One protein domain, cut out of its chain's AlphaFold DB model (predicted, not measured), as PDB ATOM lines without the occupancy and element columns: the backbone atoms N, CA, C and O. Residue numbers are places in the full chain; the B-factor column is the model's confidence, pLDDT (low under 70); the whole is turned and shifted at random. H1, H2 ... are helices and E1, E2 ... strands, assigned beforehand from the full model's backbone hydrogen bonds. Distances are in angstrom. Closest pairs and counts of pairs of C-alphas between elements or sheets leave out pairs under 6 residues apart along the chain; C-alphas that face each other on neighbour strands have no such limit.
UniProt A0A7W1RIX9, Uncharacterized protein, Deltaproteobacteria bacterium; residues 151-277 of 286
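What this domain is: This is residues 151 to 277 of the 286 residues of an uncharacterized protein of Deltaproteobacteria bacterium (UniProt A0A7W1RIX9). One long helix, H8, runs along one side of a body of shorter, mostly crossed helices; H2 and H3 pack on H8, and H5 lies on their other side. H6 lies near the middle and touches H7, while the small strand hairpin E1 E2 packs with both strands on H1 and mainly with E2 on H8. The printed part has 127 residues with eight named helices and two named strands, in the order H1 H2 H3 H4 H5 H6 E1 E2 H7 H8; the sheet, E1 - E2, is antiparallel and the class is mostly helix. It is compact, with a radius of gyration of the C-alphas of 14.0 A and spans of 43 by 30 by 23 A.

How they stand to each other: E1, residues 221 to 224, and E2, residues 231 to 234, are a hairpin of antiparallel neighbours; N 222 and O 233 are 2.9 A apart and N 233 and O 222 2.8 A, within hydrogen-bond range. The closest C-alphas of E2 and H1, residues 151 to 158, are those of Val 232 and Leu 154, 6.8 A apart. Those of E2 and H8, residues 258 to 275, are Ile 234 and Tyr 267, at 7.2 A. H8 touches H3, residues 171 to 176, with residues 258 to 266 alone, at a shallow tilt of 21 degrees, opposite ways; the closest C-alphas, Trp 175 and Gly 259, are 4.6 A apart. H8 touches H2, residues 163 to 168, with residues 266 to 270 alone, at a steep tilt of 57 degrees; the closest C-alphas, Phe 166 and Phe 266, are 5.8 A apart. H5, residues 203 to 212, touches H2, the closest C-alphas being Leu 163 and Phe 207 at 6.1 A, but H5 and H8 are apart. H6, residues 214 to 220, touches H5 only at the corner, with C-alphas 210 and 217 closest at 4.4 A. H6 touches H7, residues 236 to 245, about perpendicular at 77 degrees, closest at C-alphas 219 and 238, 5.7 A. H4, residues 187 to 190, is close to H3 but not clearly touching, with C-alphas 176 and 187 closest at 4.8 A. Every O i to N i+4 pair is within hydrogen-bond range in H1, H2, H3, H5, H7 and H8; H6 has 1 of 3, beside 3 of 4 O i to N i+3 pairs, and H4 is too short for such a pair.

Where its parts are: H1 begins at C-alpha 151 (255.851, 94.498, 209.277), and H8, 25.7 A long, ends at C-alpha 275 (240.817, 103.155, 203.437). H5 measures 13.8 A and H7 13.1 A.

The domain as a whole: The C-alphas farthest apart, Asn 182 and Gly 277, are 43.5 A apart. The printed part has no cut. The links H4 to H5 and H7 to H8 are long. Residues 227 to 228 have pLDDT under 70.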
ATOM      1  N   LYS A 151     254.823  93.536 209.686       82.56
ATOM      2  CA  LYS A 151     255.851  94.498 209.277       82.56
ATOM      3  C   LYS A 151     255.454  95.229 207.995       82.56
ATOM      4  O   LYS A 151     255.609  96.445 207.919       82.56
ATOM      5  N   GLU A 152     254.899  94.527 207.013       85.25
ATOM      6  CA  GLU A 152     254.407  95.134 205.772       85.25
ATOM      7  C   GLU A 152     253.138  95.974 205.993       85.25
ATOM      8  O   GLU A 152     252.994  97.031 205.374       85.25
ATOM      9  N   LEU A 153     252.262  95.596 206.935       89.94
ATOM     10  CA  LEU A 153     251.150  96.454 207.373       89.94
ATOM     11  C   LEU A 153     251.655  97.759 207.983       89.94
ATOM     12  O   LEU A 153     251.158  98.827 207.631       89.94
ATOM     13  N   LEU A 154     252.649  97.692 208.871       92.88
ATOM     14  CA  LEU A 154     253.243  98.884 209.481       92.88
ATOM     15  C   LEU A 154     253.966  99.748 208.445       92.88
ATOM     16  O   LEU A 154     253.780 100.963 208.448       92.88
ATOM     17  N   LYS A 155     254.713  99.148 207.508       93.50
ATOM     18  CA  LYS A 155     255.313  99.869 206.374       93.50
ATOM     19  C   LYS A 155     254.254 100.561 205.527       93.50
ATOM     20  O   LYS A 155     254.381 101.752 205.256       93.50
ATOM     21  N   THR A 156     253.186  99.863 205.157       92.38
ATOM     22  CA  THR A 156     252.085 100.449 204.380       92.38
ATOM     23  C   THR A 156     251.442 101.607 205.143       92.38
ATOM     24  O   THR A 156     251.304 102.707 204.615       92.38
ATOM     25  N   PHE A 157     251.129 101.395 206.422       97.12
ATOM     26  CA  PHE A 157     250.541 102.414 207.284       97.12
ATOM     27  C   PHE A 157     251.463 103.623 207.487       97.12
ATOM     28  O   PHE A 157     250.980 104.752 207.538       97.12
ATOM     29  N   SER A 158     252.787 103.429 207.524       98.25
ATOM     30  CA  SER A 158     253.762 104.525 207.622       98.25
ATOM     31  C   SER A 158     253.674 105.505 206.446       98.25
ATOM     32  O   SER A 158     253.881 106.702 206.632       98.25
ATOM     33  N   GLY A 159     253.290 105.037 205.251       97.94
ATOM     34  CA  GLY A 159     253.038 105.901 204.091       97.94
ATOM     35  C   GLY A 159     251.747 106.722 204.198       97.94
ATOM     36  O   GLY A 159     251.560 107.697 203.471       97.94
ATOM     37  N   CYS A 160     250.847 106.356 205.112       98.31
ATOM     38  CA  CYS A 160     249.616 107.093 205.402       98.31
ATOM     39  C   CYS A 160     249.830 108.203 206.442       98.31
ATOM     40  O   CYS A 160     249.004 109.110 206.561       98.31
ATOM     41  N   LEU A 161     250.928 108.136 207.200       98.62
ATOM     42  CA  LEU A 161     251.292 109.142 208.186       98.62
ATOM     43  C   LEU A 161     251.865 110.375 207.482       98.62
ATOM     44  O   LEU A 161     252.782 110.270 206.671       98.62
ATOM     45  N   THR A 162     251.376 111.567 207.827       98.56
ATOM     46  CA  THR A 162     251.955 112.824 207.329       98.56
ATOM     47  C   THR A 162     252.214 113.808 208.461       98.56
ATOM     48  O   THR A 162     251.476 113.854 209.448       98.56
ATOM     49  N   LEU A 163     253.239 114.648 208.299       98.69
ATOM     50  CA  LEU A 163     253.544 115.716 209.250       98.69
ATOM     51  C   LEU A 163     252.366 116.698 209.406       98.69
ATOM     52  O   LEU A 163     252.126 117.221 210.497       98.69
ATOM     53  N   ALA A 164     251.614 116.932 208.327       98.69
ATOM     54  CA  ALA A 164     250.434 117.791 208.336       98.69
ATOM     55  C   ALA A 164     249.325 117.230 209.241       98.69
ATOM     56  O   ALA A 164     248.802 117.961 210.086       98.69
ATOM     57  N   ASP A 165     249.008 115.935 209.134       98.69
ATOM     58  CA  ASP A 165     248.023 115.295 210.018       98.69
ATOM     59  C   ASP A 165     248.532 115.238 211.456       98.69
ATOM     60  O   ASP A 165     247.779 115.503 212.387       98.69
ATOM     61  N   PHE A 166     249.822 114.948 211.649       98.81
ATOM     62  CA  PHE A 166     250.454 114.909 212.967       98.81
ATOM     63  C   PHE A 166     250.334 116.256 213.697       98.81
ATOM     64  O   PHE A 166     250.024 116.322 214.893       98.81
ATOM     65  N   THR A 167     250.533 117.345 212.952       98.75
ATOM     66  CA  THR A 167     250.381 118.722 213.434       98.75
ATOM     67  C   THR A 167     248.912 119.054 213.692       98.75
ATOM     68  O   THR A 167     248.583 119.585 214.753       98.75
ATOM     69  N   THR A 168     248.020 118.679 212.771       98.69
ATOM     70  CA  THR A 168     246.561 118.863 212.889       98.69
ATOM     71  C   THR A 168     246.003 118.153 214.123       98.69
ATOM     72  O   THR A 168     245.226 118.731 214.883       98.69
ATOM     73  N   ALA A 169     246.469 116.932 214.382       98.69
ATOM     74  CA  ALA A 169     246.122 116.129 215.545       98.69
ATOM     75  C   ALA A 169     246.752 116.636 216.854       98.69
ATOM     76  O   ALA A 169     246.407 116.147 217.928       98.69
ATOM     77  N   LYS A 170     247.644 117.637 216.790       98.69
ATOM     78  CA  LYS A 170     248.338 118.247 217.937       98.69
ATOM     79  C   LYS A 170     249.222 117.268 218.716       98.69
ATOM     80  O   LYS A 170     249.413 117.442 219.920       98.69
ATOM     81  N   MET A 171     249.812 116.278 218.045       98.75
ATOM     82  CA  MET A 171     250.613 115.232 218.693       98.75
ATOM     83  C   MET A 171     251.780 115.783 219.523       98.75
ATOM     84  O   MET A 171     251.881 115.489 220.714       98.75
ATOM     85  N   ALA A 172     252.629 116.632 218.934       98.69
ATOM     86  CA  ALA A 172     253.775 117.212 219.638       98.69
ATOM     87  C   ALA A 172     253.385 118.027 220.886       98.69
ATOM     88  O   ALA A 172     253.870 117.698 221.972       98.69
ATOM     89  N   PRO A 173     252.510 119.050 220.817       98.50
ATOM     90  CA  PRO A 173     252.146 119.816 222.008       98.50
ATOM     91  C   PRO A 173     251.352 118.998 223.038       98.50
ATOM     92  O   PRO A 173     251.509 119.253 224.230       98.50
ATOM     93  N   ALA A 174     250.533 118.024 222.625       98.56
ATOM     94  CA  ALA A 174     249.755 117.207 223.553       98.56
ATOM     95  C   ALA A 174     250.638 116.272 224.390       98.56
ATOM     96  O   ALA A 174     250.514 116.243 225.613       98.56
ATOM     97  N   TRP A 175     251.568 115.557 223.752       98.44
ATOM     98  CA  TRP A 175     252.484 114.654 224.451       98.44
ATOM     99  C   TRP A 175     253.582 115.400 225.202       98.44
ATOM    100  O   TRP A 175     253.904 115.044 226.334       98.44
ATOM    101  N   SER A 176     254.139 116.469 224.627       98.19
ATOM    102  CA  SER A 176     255.208 117.218 225.300       98.19
ATOM    103  C   SER A 176     254.734 117.961 226.549       98.19
ATOM    104  O   SER A 176     255.530 118.165 227.462       98.19
ATOM    105  N   ASN A 177     253.452 118.329 226.633       98.31
ATOM    106  CA  ASN A 177     252.872 118.955 227.824       98.31
ATOM    107  C   ASN A 177     252.154 117.977 228.756       98.31
ATOM    108  O   ASN A 177     251.681 118.409 229.807       98.31
ATOM    109  N   LEU A 178     252.083 116.689 228.407       97.94
ATOM    110  CA  LEU A 178     251.493 115.684 229.277       97.94
ATOM    111  C   LEU A 178     252.336 115.564 230.550       97.94
ATOM    112  O   LEU A 178     253.508 115.189 230.502       97.94
ATOM    113  N   ALA A 179     251.730 115.923 231.679       97.50
ATOM    114  CA  ALA A 179     252.338 115.792 232.991       97.50
ATOM    115  C   ALA A 179     252.007 114.422 233.592       97.50
ATOM    116  O   ALA A 179     250.863 113.967 233.543       97.50
ATOM    117  N   ALA A 180     253.014 113.791 234.183       97.44
ATOM    118  CA  ALA A 180     252.843 112.616 235.019       97.44
ATOM    119  C   ALA A 180     252.497 113.009 236.469       97.44
ATOM    120  O   ALA A 180     252.470 114.183 236.838       97.44
ATOM    121  N   SER A 181     252.274 112.014 237.323       97.56
ATOM    122  CA  SER A 181     251.852 112.153 238.721       97.56
ATOM    123  C   SER A 181     252.845 112.914 239.605       97.56
ATOM    124  O   SER A 181     252.485 113.346 240.694       97.56
ATOM    125  N   ASN A 182     254.095 113.065 239.164       97.00
ATOM    126  CA  ASN A 182     255.139 113.837 239.840       97.00
ATOM    127  C   ASN A 182     255.352 115.236 239.222       97.00
ATOM    128  O   ASN A 182     256.383 115.857 239.472       97.00
ATOM    129  N   ASN A 183     254.420 115.711 238.389       96.81
ATOM    130  CA  ASN A 183     254.479 116.976 237.647       96.81
ATOM    131  C   ASN A 183     255.633 117.107 236.637       96.81
ATOM    132  O   ASN A 183     255.812 118.178 236.053       96.81
ATOM    133  N   GLN A 184     256.405 116.047 236.380       97.12
ATOM    134  CA  GLN A 184     257.328 116.046 235.249       97.12
ATOM    135  C   GLN A 184     256.557 115.830 233.949       97.12
ATOM    136  O   GLN A 184     255.573 115.090 233.903       97.12
ATOM    137  N   LYS A 185     257.014 116.488 232.884       97.94
ATOM    138  CA  LYS A 185     256.454 116.319 231.544       97.94
ATOM    139  C   LYS A 185     257.150 115.168 230.831       97.94
ATOM    140  O   LYS A 185     258.360 115.020 230.978       97.94
ATOM    141  N   CYS A 186     256.428 114.426 229.993       97.12
ATOM    142  CA  CYS A 186     257.005 113.319 229.219       97.12
ATOM    143  C   CYS A 186     258.231 113.751 228.390       97.12
ATOM    144  O   CYS A 186     259.221 113.027 228.313       97.12
ATOM    145  N   VAL A 187     258.203 114.966 227.826       98.06
ATOM    146  CA  VAL A 187     259.331 115.515 227.050       98.06
ATOM    147  C   VAL A 187     260.618 115.642 227.869       98.06
ATOM    148  O   VAL A 187     261.693 115.497 227.305       98.06
ATOM    149  N   ASN A 188     260.542 115.833 229.190       97.06
ATOM    150  CA  ASN A 188     261.733 116.013 230.028       97.06
ATOM    151  C   ASN A 188     262.655 114.780 230.010       97.06
ATOM    152  O   ASN A 188     263.854 114.920 230.233       97.06
ATOM    153  N   CYS A 189     262.103 113.591 229.744       96.94
ATOM    154  CA  CYS A 189     262.847 112.331 229.703       96.94
ATOM    155  C   CYS A 189     262.914 111.729 228.290       96.94
ATOM    156  O   CYS A 189     263.902 111.092 227.938       96.94
ATOM    157  N   HIS A 190     261.895 111.960 227.456       97.69
ATOM    158  CA  HIS A 190     261.741 111.280 226.165       97.69
ATOM    159  C   HIS A 190     262.042 112.157 224.939       97.69
ATOM    160  O   HIS A 190     261.844 111.707 223.811       97.69
ATOM    161  N   GLN A 191     262.566 113.379 225.110       97.69
ATOM    162  CA  GLN A 191     262.908 114.273 223.987       97.69
ATOM    163  C   GLN A 191     263.846 113.641 222.952       97.69
ATOM    164  O   GLN A 191     263.685 113.884 221.754       97.69
ATOM    165  N   GLY A 192     264.800 112.828 223.413       95.19
ATOM    166  CA  GLY A 192     265.781 112.133 222.577       95.19
ATOM    167  C   GLY A 192     265.448 110.673 222.260       95.19
ATOM    168  O   GLY A 192     266.312 109.984 221.733       95.19
ATOM    169  N   GLY A 193     264.249 110.184 222.602       93.38
ATOM    170  CA  GLY A 193     263.881 108.784 222.353       93.38
ATOM    171  C   GLY A 193     264.352 107.776 223.411       93.38
ATOM    172  O   GLY A 193     264.517 106.597 223.100       93.38
ATOM    173  N   GLY A 194     264.583 108.217 224.654       85.56
ATOM    174  CA  GLY A 194     264.986 107.337 225.759       85.56
ATOM    175  C   GLY A 194     264.051 106.130 225.934       85.56
ATOM    176  O   GLY A 194     262.835 106.256 225.789       85.56
ATOM    177  N   ASP A 195     264.633 104.958 226.211       85.50
ATOM    178  CA  ASP A 195     263.936 103.666 226.369       85.50
ATOM    179  C   ASP A 195     263.086 103.238 225.156       85.50
ATOM    180  O   ASP A 195     262.097 102.505 225.268       85.50
ATOM    181  N   GLY A 196     263.471 103.707 223.964       87.75
ATOM    182  CA  GLY A 196     262.749 103.431 222.727       87.75
ATOM    183  C   GLY A 196     261.386 104.122 222.669       87.75
ATOM    184  O   GLY A 196     260.527 103.682 221.912       87.75
ATOM    185  N   PHE A 197     261.163 105.173 223.466       94.75
ATOM    186  CA  PHE A 197     259.971 106.017 223.429       94.75
ATOM    187  C   PHE A 197     260.377 107.475 223.225       94.75
ATOM    188  O   PHE A 197     261.176 108.022 223.985       94.75
ATOM    189  N   ILE A 198     259.822 108.113 222.196       98.00
ATOM    190  CA  ILE A 198     260.135 109.499 221.853       98.00
ATOM    191  C   ILE A 198     258.931 110.403 222.072       98.00
ATOM    192  O   ILE A 198     257.835 110.091 221.623       98.00
ATOM    193  N   VAL A 199     259.153 111.542 222.724       98.12
ATOM    194  CA  VAL A 199     258.212 112.663 222.818       98.12
ATOM    195  C   VAL A 199     259.007 113.936 222.624       98.12
ATOM    196  O   VAL A 199     259.803 114.281 223.487       98.12
ATOM    197  N   ASN A 200     258.779 114.666 221.535       98.44
ATOM    198  CA  ASN A 200     259.508 115.901 221.249       98.44
ATOM    199  C   ASN A 200     258.538 117.069 221.016       98.44
ATOM    200  O   ASN A 200     257.485 116.906 220.402       98.44
ATOM    201  N   ALA A 201     258.888 118.255 221.521       98.06
ATOM    202  CA  ALA A 201     258.113 119.472 221.277       98.06
ATOM    203  C   ALA A 201     258.242 119.957 219.820       98.06
ATOM    204  O   ALA A 201     257.345 120.627 219.314       98.06
ATOM    205  N   ASN A 202     259.333 119.595 219.135       98.44
ATOM    206  CA  ASN A 202     259.478 119.776 217.699       98.44
ATOM    207  C   ASN A 202     258.713 118.661 216.964       98.44
ATOM    208  O   ASN A 202     259.084 117.485 217.030       98.44
ATOM    209  N   ALA A 203     257.648 119.052 216.258       98.62
ATOM    210  CA  ALA A 203     256.778 118.130 215.539       98.62
ATOM    211  C   ALA A 203     257.496 117.363 214.423       98.62
ATOM    212  O   ALA A 203     257.198 116.191 214.242       98.62
ATOM    213  N   GLU A 204     258.455 117.974 213.725       98.56
ATOM    214  CA  GLU A 204     259.210 117.313 212.654       98.56
ATOM    215  C   GLU A 204     260.080 116.185 213.204       98.56
ATOM    216  O   GLU A 204     260.034 115.069 212.695       98.56
ATOM    217  N   VAL A 205     260.823 116.448 214.286       98.31
ATOM    218  CA  VAL A 205     261.676 115.437 214.935       98.31
ATOM    219  C   VAL A 205     260.833 114.279 215.460       98.31
ATOM    220  O   VAL A 205     261.177 113.115 215.256       98.31
ATOM    221  N   PHE A 206     259.717 114.594 216.123       98.56
ATOM    222  CA  PHE A 206     258.826 113.578 216.668       98.56
ATOM    223  C   PHE A 206     258.185 112.748 215.549       98.56
ATOM    224  O   PHE A 206     258.270 111.520 215.566       98.56
ATOM    225  N   PHE A 207     257.601 113.410 214.549       98.69
ATOM    226  CA  PHE A 207     256.971 112.757 213.409       98.69
ATOM    227  C   PHE A 207     257.953 111.844 212.674       98.69
ATOM    228  O   PHE A 207     257.639 110.678 212.445       98.69
ATOM    229  N   LYS A 208     259.153 112.343 212.359       98.25
ATOM    230  CA  LYS A 208     260.184 111.573 211.659       98.25
ATOM    231  C   LYS A 208     260.532 110.293 212.413       98.25
ATOM    232  O   LYS A 208     260.560 109.218 211.831       98.25
ATOM    233  N   ALA A 209     260.725 110.387 213.726       97.75
ATOM    234  CA  ALA A 209     261.049 109.224 214.538       97.75
ATOM    235  C   ALA A 209     259.937 108.161 214.524       97.75
ATOM    236  O   ALA A 209     260.237 106.987 214.345       97.75
ATOM    237  N   ILE A 210     258.664 108.547 214.676       97.88
ATOM    238  CA  ILE A 210     257.559 107.570 214.717       97.88
ATOM    239  C   ILE A 210     257.129 107.049 213.341       97.88
ATOM    240  O   ILE A 210     256.451 106.029 213.286       97.88
ATOM    241  N   SER A 211     257.447 107.762 212.257       97.94
ATOM    242  CA  SER A 211     257.086 107.359 210.889       97.94
ATOM    243  C   SER A 211     258.189 106.551 210.215       97.94
ATOM    244  O   SER A 211     257.882 105.610 209.494       97.94
ATOM    245  N   GLU A 212     259.457 106.858 210.495       97.75
ATOM    246  CA  GLU A 212     260.586 106.216 209.819       97.75
ATOM    247  C   GLU A 212     261.212 105.067 210.619       97.75
ATOM    248  O   GLU A 212     261.888 104.238 210.021       97.75
ATOM    249  N   GLN A 213     261.008 104.986 211.940       94.75
ATOM    250  CA  GLN A 213     261.680 103.989 212.787       94.75
ATOM    251  C   GLN A 213     260.682 103.085 213.513       94.75
ATOM    252  O   GLN A 213     259.922 103.520 214.387       94.75
ATOM    253  N   SER A 214     260.741 101.793 213.205       90.56
ATOM    254  CA  SER A 214     259.863 100.740 213.716       90.56
ATOM    255  C   SER A 214     259.860 100.675 215.239       90.56
ATOM    256  O   SER A 214     258.796 100.553 215.848       90.56
ATOM    257  N   GLY A 215     261.026 100.857 215.870       88.56
ATOM    258  CA  GLY A 215     261.166 100.846 217.325       88.56
ATOM    259  C   GLY A 215     260.299 101.897 218.025       88.56
ATOM    260  O   GLY A 215     259.676 101.593 219.042       88.56
ATOM    261  N   TYR A 216     260.204 103.106 217.458       96.69
ATOM    262  CA  TYR A 216     259.340 104.164 217.986       96.69
ATOM    263  C   TYR A 216     257.894 104.000 217.527       96.69
ATOM    264  O   TYR A 216     256.986 104.160 218.344       96.69
ATOM    265  N   MET A 217     257.667 103.644 216.258       97.62
ATOM    266  CA  MET A 217     256.325 103.419 215.716       97.62
ATOM    267  C   MET A 217     255.550 102.405 216.562       97.62
ATOM    268  O   MET A 217     254.412 102.667 216.950       97.62
ATOM    269  N   LEU A 218     256.203 101.298 216.934       94.00
ATOM    270  CA  LEU A 218     255.618 100.215 217.723       94.00
ATOM    271  C   LEU A 218     255.203 100.627 219.138       94.00
ATOM    272  O   LEU A 218     254.427  99.922 219.777       94.00
ATOM    273  N   LYS A 219     255.684 101.760 219.663       95.31
ATOM    274  CA  LYS A 219     255.193 102.273 220.949       95.31
ATOM    275  C   LYS A 219     253.825 102.923 220.837       95.31
ATOM    276  O   LYS A 219     253.087 102.894 221.819       95.31
ATOM    277  N   TYR A 220     253.509 103.497 219.677       98.19
ATOM    278  CA  TYR A 220     252.279 104.242 219.409       98.19
ATOM    279  C   TYR A 220     251.238 103.403 218.671       98.19
ATOM    280  O   TYR A 220     250.046 103.514 218.956       98.19
ATOM    281  N   PHE A 221     251.690 102.533 217.773       98.19
ATOM    282  CA  PHE A 221     250.860 101.684 216.933       98.19
ATOM    283  C   PHE A 221     251.275 100.221 217.064       98.19
ATOM    284  O   PHE A 221     252.408  99.908 217.407       98.19
ATOM    285  N   THR A 222     250.347  99.311 216.817       94.69
ATOM    286  CA  THR A 222     250.609  97.872 216.722       94.69
ATOM    287  C   THR A 222     249.679  97.272 215.678       94.69
ATOM    288  O   THR A 222     248.767  97.944 215.206       94.69
ATOM    289  N   VAL A 223     249.893  96.019 215.306       88.44
ATOM    290  CA  VAL A 223     248.980  95.293 214.423       88.44
ATOM    291  C   VAL A 223     248.060  94.433 215.274       88.44
ATOM    292  O   VAL A 223     248.523  93.636 216.088       88.44
ATOM    293  N   ASP A 224     246.757  94.595 215.078       84.12
ATOM    294  CA  ASP A 224     245.762  93.669 215.595       84.12
ATOM    295  C   ASP A 224     245.616  92.505 214.619       84.12
ATOM    296  O   ASP A 224     245.038  92.644 213.538       84.12
ATOM    297  N   THR A 225     246.182  91.361 214.998       74.81
ATOM    298  CA  THR A 225     246.090  90.112 214.235       74.81
ATOM    299  C   THR A 225     244.901  89.251 214.653       74.81
ATOM    300  O   THR A 225     244.720  88.178 214.083       74.81
ATOM    301  N   ASN A 226     244.110  89.682 215.644       70.56
ATOM    302  CA  ASN A 226     242.913  88.962 216.088       70.56
ATOM    303  C   ASN A 226     241.676  89.312 215.251       70.56
ATOM    304  O   ASN A 226     240.638  88.668 215.385       70.56
ATOM    305  N   VAL A 227     241.779  90.328 214.392       65.12
ATOM    306  CA  VAL A 227     240.754  90.697 213.414       65.12
ATOM    307  C   VAL A 227     241.207  90.326 212.007       65.12
ATOM    308  O   VAL A 227     242.400  90.349 211.706       65.12
ATOM    309  N   MET A 228     240.244  89.995 211.146       66.94
ATOM    310  CA  MET A 228     240.477  89.669 209.740       66.94
ATOM    311  C   MET A 228     239.707  90.641 208.830       66.94
ATOM    312  O   MET A 228     238.489  90.751 208.980       66.94
ATOM    313  N   PRO A 229     240.384  91.342 207.896       74.31
ATOM    314  CA  PRO A 229     241.842  91.391 207.733       74.31
ATOM    315  C   PRO A 229     242.531  92.070 208.930       74.31
ATOM    316  O   PRO A 229     241.940  92.931 209.589       74.31
ATOM    317  N   ALA A 230     243.788  91.695 209.195       78.88
ATOM    318  CA  ALA A 230     244.596  92.349 210.220       78.88
ATOM    319  C   ALA A 230     244.739  93.845 209.919       78.88
ATOM    320  O   ALA A 230     244.819  94.264 208.761       78.88
ATOM    321  N   LYS A 231     244.786  94.663 210.970       88.44
ATOM    322  CA  LYS A 231     244.842  96.121 210.827       88.44
ATOM    323  C   LYS A 231     245.793  96.742 211.831       88.44
ATOM    324  O   LYS A 231     245.950  96.248 212.944       88.44
ATOM    325  N   VAL A 232     246.393  97.867 211.458       95.38
ATOM    326  CA  VAL A 232     247.121  98.694 212.422       95.38
ATOM    327  C   VAL A 232     246.113  99.344 213.372       95.38
ATOM    328  O   VAL A 232     245.081  99.849 212.931       95.38
ATOM    329  N   ILE A 233     246.406  99.327 214.667       96.69
ATOM    330  CA  ILE A 233     245.643  99.952 215.751       96.69
ATOM    331  C   ILE A 233     246.584 100.767 216.648       96.69
ATOM    332  O   ILE A 233     247.806 100.628 216.585       96.69
ATOM    333  N   ILE A 234     246.025 101.596 217.528       98.50
ATOM    334  CA  ILE A 234     246.792 102.255 218.593       98.50
ATOM    335  C   ILE A 234     247.297 101.205 219.591       98.50
ATOM    336  O   ILE A 234     246.532 100.358 220.054       98.50
ATOM    337  N   ASN A 235     248.571 101.286 219.982       97.19
ATOM    338  CA  ASN A 235     249.167 100.378 220.961       97.19
ATOM    339  C   ASN A 235     248.830 100.790 222.408       97.19
ATOM    340  O   ASN A 235     249.673 101.276 223.166       97.19
ATOM    341  N   THR A 236     247.577 100.582 222.813       95.50
ATOM    342  CA  THR A 236     247.109 100.860 224.184       95.50
ATOM    343  C   THR A 236     247.810  99.999 225.240       95.50
ATOM    344  O   THR A 236     247.950 100.434 226.385       95.50
ATOM    345  N   GLY A 237     248.305  98.813 224.868       90.50
ATOM    346  CA  GLY A 237     249.111  97.954 225.739       90.50
ATOM    347  C   GLY A 237     250.442  98.601 226.131       90.50
ATOM    348  O   GLY A 237     250.767  98.666 227.316       90.50
ATOM    349  N   SER A 238     251.169  99.165 225.159       92.25
ATOM    350  CA  SER A 238     252.401  99.938 225.392       92.25
ATOM    351  C   SER A 238     252.152 101.111 226.347       92.25
ATOM    352  O   SER A 238     252.864 101.267 227.344       92.25
ATOM    353  N   MET A 239     251.083 101.879 226.108       96.19
ATOM    354  CA  MET A 239     250.719 103.026 226.949       96.19
ATOM    355  C   MET A 239     250.324 102.609 228.364       96.19
ATOM    356  O   MET A 239     250.749 103.240 229.331       96.19
ATOM    357  N   SER A 240     249.560 101.524 228.506       95.00
ATOM    358  CA  SER A 240     249.164 100.993 229.814       95.00
ATOM    359  C   SER A 240     250.371 100.498 230.606       95.00
ATOM    360  O   SER A 240     250.484 100.792 231.794       95.00
ATOM    361  N   ASN A 241     251.313  99.819 229.949       90.19
ATOM    362  CA  ASN A 241     252.554  99.379 230.575       90.19
ATOM    363  C   ASN A 241     253.368 100.585 231.089       90.19
ATOM    364  O   ASN A 241     253.714 100.661 232.270       90.19
ATOM    365  N   ALA A 242     253.594 101.592 230.242       92.94
ATOM    366  CA  ALA A 242     254.313 102.803 230.643       92.94
ATOM    367  C   ALA A 242     253.598 103.573 231.771       92.94
ATOM    368  O   ALA A 242     254.222 103.989 232.750       92.94
ATOM    369  N   GLY A 243     252.279 103.739 231.662       94.50
ATOM    370  CA  GLY A 243     251.485 104.518 232.607       94.50
ATOM    371  C   GLY A 243     251.288 103.852 233.964       94.50
ATOM    372  O   GLY A 243     251.170 104.570 234.957       94.50
ATOM    373  N   LEU A 244     251.279 102.513 234.032       93.25
ATOM    374  CA  LEU A 244     250.796 101.772 235.206       93.25
ATOM    375  C   LEU A 244     251.782 100.762 235.798       93.25
ATOM    376  O   LEU A 244     251.723 100.530 237.006       93.25
ATOM    377  N   THR A 245     252.668 100.150 235.007       89.94
ATOM    378  CA  THR A 245     253.401  98.948 235.456       89.94
ATOM    379  C   THR A 245     254.901  99.172 235.631       89.94
ATOM    380  O   THR A 245     255.464  98.642 236.588       89.94
ATOM    381  N   ILE A 246     255.558  99.996 234.802       91.44
ATOM    382  CA  ILE A 246     257.022 100.179 234.864       91.44
ATOM    383  C   ILE A 246     257.437 100.737 236.234       91.44
ATOM    384  O   ILE A 246     256.959 101.792 236.657       91.44
ATOM    385  N   ALA A 247     258.312 100.022 236.944       94.69
ATOM    386  CA  ALA A 247     258.834 100.452 238.237       94.69
ATOM    387  C   ALA A 247     259.721 101.697 238.074       94.69
ATOM    388  O   ALA A 247     260.539 101.767 237.164       94.69
ATOM    389  N   GLY A 248     259.551 102.691 238.947       93.56
ATOM    390  CA  GLY A 248     260.308 103.948 238.892       93.56
ATOM    391  C   GLY A 248     259.841 104.951 237.827       93.56
ATOM    392  O   GLY A 248     260.206 106.120 237.919       93.56
ATOM    393  N   HIS A 249     258.995 104.550 236.870       96.38
ATOM    394  CA  HIS A 249     258.415 105.473 235.895       96.38
ATOM    395  C   HIS A 249     257.237 106.259 236.510       96.38
ATOM    396  O   HIS A 249     256.323 105.638 237.072       96.38
ATOM    397  N   PRO A 250     257.217 107.606 236.419       96.88
ATOM    398  CA  PRO A 250     256.095 108.414 236.886       96.88
ATOM    399  C   PRO A 250     254.766 107.988 236.253       96.88
ATOM    400  O   PRO A 250     254.672 107.764 235.047       96.88
ATOM    401  N   ARG A 251     253.713 107.879 237.067       97.81
ATOM    402  CA  ARG A 251     252.411 107.384 236.602       97.81
ATOM    403  C   ARG A 251     251.690 108.451 235.790       97.81
ATOM    404  O   ARG A 251     251.734 109.627 236.127       97.81
ATOM    405  N   PHE A 252     250.969 108.047 234.758       97.62
ATOM    406  CA  PHE A 252     250.037 108.911 234.035       97.62
ATOM    407  C   PHE A 252     248.813 108.088 233.643       97.62
ATOM    408  O   PHE A 252     248.875 106.862 233.625       97.62
ATOM    409  N   ASN A 253     247.691 108.743 233.351       97.62
ATOM    410  CA  ASN A 253     246.492 108.046 232.890       97.62
ATOM    411  C   ASN A 253     246.708 107.573 231.442       97.62
ATOM    412  O   ASN A 253     246.753 108.433 230.567       97.62
ATOM    413  N   PRO A 254     246.811 106.266 231.149       96.50
ATOM    414  CA  PRO A 254     247.134 105.783 229.806       96.50
ATOM    415  C   PRO A 254     245.921 105.708 228.870       96.50
ATOM    416  O   PRO A 254     246.069 105.323 227.715       96.50
ATOM    417  N   THR A 255     244.716 106.018 229.356       95.75
ATOM    418  CA  THR A 255     243.462 105.850 228.607       95.75
ATOM    419  C   THR A 255     242.861 107.193 228.215       95.75
ATOM    420  O   THR A 255     242.553 107.421 227.050       95.75
ATOM    421  N   THR A 256     242.719 108.110 229.173       95.88
ATOM    422  CA  THR A 256     242.055 109.403 228.962       95.88
ATOM    423  C   THR A 256     242.992 110.555 229.311       95.88
ATOM    424  O   THR A 256     243.047 111.041 230.439       95.88
ATOM    425  N   ASN A 257     243.763 111.001 228.317       97.56
ATOM    426  CA  ASN A 257     244.615 112.186 228.417       97.56
ATOM    427  C   ASN A 257     244.736 112.906 227.056       97.56
ATOM    428  O   ASN A 257     244.300 112.391 226.021       97.56
ATOM    429  N   ALA A 258     245.333 114.101 227.054       98.25
ATOM    430  CA  ALA A 258     245.494 114.909 225.844       98.25
ATOM    431  C   ALA A 258     246.355 114.223 224.765       98.25
ATOM    432  O   ALA A 258     246.018 114.294 223.587       98.25
ATOM    433  N   GLY A 259     247.431 113.534 225.155       98.31
ATOM    434  CA  GLY A 259     248.283 112.749 224.257       98.31
ATOM    435  C   GLY A 259     247.547 111.576 223.605       98.31
ATOM    436  O   GLY A 259     247.652 111.397 222.397       98.31
ATOM    437  N   MET A 260     246.730 110.833 224.359       98.50
ATOM    438  CA  MET A 260     245.895 109.754 223.805       98.50
ATOM    439  C   MET A 260     244.803 110.285 222.877       98.50
ATOM    440  O   MET A 260     244.540 109.682 221.844       98.50
ATOM    441  N   THR A 261     244.218 111.444 223.195       98.69
ATOM    442  CA  THR A 261     243.256 112.118 222.304       98.69
ATOM    443  C   THR A 261     243.927 112.534 220.991       98.69
ATOM    444  O   THR A 261     243.391 112.290 219.914       98.69
ATOM    445  N   ALA A 262     245.126 113.120 221.064       98.75
ATOM    446  CA  ALA A 262     245.911 113.482 219.887       98.75
ATOM    447  C   ALA A 262     246.315 112.251 219.058       98.75
ATOM    448  O   ALA A 262     246.225 112.283 217.834       98.75
ATOM    449  N   LEU A 263     246.707 111.154 219.716       98.75
ATOM    450  CA  LEU A 263     247.053 109.895 219.055       98.75
ATOM    451  C   LEU A 263     245.844 109.270 218.352       98.75
ATOM    452  O   LEU A 263     245.988 108.815 217.222       98.75
ATOM    453  N   GLY A 264     244.665 109.315 218.984       98.75
ATOM    454  CA  GLY A 264     243.382 108.955 218.375       98.75
ATOM    455  C   GLY A 264     243.125 109.723 217.083       98.75
ATOM    456  O   GLY A 264     243.031 109.129 216.016       98.75
ATOM    457  N   ASN A 265     243.142 111.055 217.158       98.81
ATOM    458  CA  ASN A 265     242.912 111.909 215.991       98.81
ATOM    459  C   ASN A 265     243.933 111.662 214.866       98.81
ATOM    460  O   ASN A 265     243.582 111.682 213.689       98.81
ATOM    461  N   PHE A 266     245.206 111.451 215.214       98.81
ATOM    462  CA  PHE A 266     246.251 111.172 214.230       98.81
ATOM    463  C   PHE A 266     246.044 109.814 213.549       98.81
ATOM    464  O   PHE A 266     246.165 109.714 212.328       98.81
ATOM    465  N   TYR A 267     245.693 108.788 214.329       98.69
ATOM    466  CA  TYR A 267     245.346 107.466 213.819       98.69
ATOM    467  C   TYR A 267     244.151 107.527 212.864       98.69
ATOM    468  O   TYR A 267     244.240 106.989 211.765       98.69
ATOM    469  N   ASP A 268     243.075 108.219 213.241       98.62
ATOM    470  CA  ASP A 268     241.853 108.300 212.435       98.62
ATOM    471  C   ASP A 268     242.114 108.941 211.062       98.62
ATOM    472  O   ASP A 268     241.634 108.447 210.039       98.62
ATOM    473  N   LEU A 269     242.940 109.994 211.012       98.62
ATOM    474  CA  LEU A 269     243.359 110.629 209.756       98.62
ATOM    475  C   LEU A 269     244.158 109.666 208.863       98.62
ATOM    476  O   LEU A 269     243.912 109.588 207.657       98.62
ATOM    477  N   ALA A 270     245.093 108.912 209.444       98.31
ATOM    478  CA  ALA A 270     245.896 107.935 208.712       98.31
ATOM    479  C   ALA A 270     245.059 106.738 208.229       98.31
ATOM    480  O   ALA A 270     245.182 106.315 207.079       98.31
ATOM    481  N   ALA A 271     244.170 106.220 209.078       96.81
ATOM    482  CA  ALA A 271     243.265 105.126 208.750       96.81
ATOM    483  C   ALA A 271     242.289 105.515 207.628       96.81
ATOM    484  O   ALA A 271     242.057 104.721 206.716       96.81
ATOM    485  N   ALA A 272     241.780 106.752 207.634       96.94
ATOM    486  CA  ALA A 272     240.949 107.272 206.551       96.94
ATOM    487  C   ALA A 272     241.703 107.320 205.210       96.94
ATOM    488  O   ALA A 272     241.147 106.942 204.178       96.94
ATOM    489  N   LYS A 273     242.985 107.719 205.210       97.25
ATOM    490  CA  LYS A 273     243.832 107.694 204.002       97.25
ATOM    491  C   LYS A 273     244.086 106.278 203.503       97.25
ATOM    492  O   LYS A 273     244.010 106.053 202.298       97.25
ATOM    493  N   LEU A 274     244.341 105.340 204.416       93.25
ATOM    494  CA  LEU A 274     244.518 103.929 204.076       93.25
ATOM    495  C   LEU A 274     243.265 103.363 203.407       93.25
ATOM    496  O   LEU A 274     243.361 102.788 202.326       93.25
ATOM    497  N   ALA A 275     242.091 103.599 203.996       88.19
ATOM    498  CA  ALA A 275     240.817 103.155 203.437       88.19
ATOM    499  C   ALA A 275     240.515 103.784 202.063       88.19
ATOM    500  O   ALA A 275     239.935 103.130 201.200       88.19
ATOM    501  N   ALA A 276     240.928 105.035 201.842       91.31
ATOM    502  CA  ALA A 276     240.752 105.738 200.574       91.31
ATOM    503  C   ALA A 276     241.817 105.402 199.509       91.31
ATOM    504  O   ALA A 276     241.750 105.938 198.404       91.31
ATOM    505  N   GLY A 277     242.824 104.575 199.826       90.00
ATOM    506  CA  GLY A 277     243.960 104.315 198.934       90.00
ATOM    507  C   GLY A 277     244.841 105.547 198.679       90.00
ATOM    508  O   GLY A 277     245.540 105.611 197.673       90.00
TER     509      GLY A 277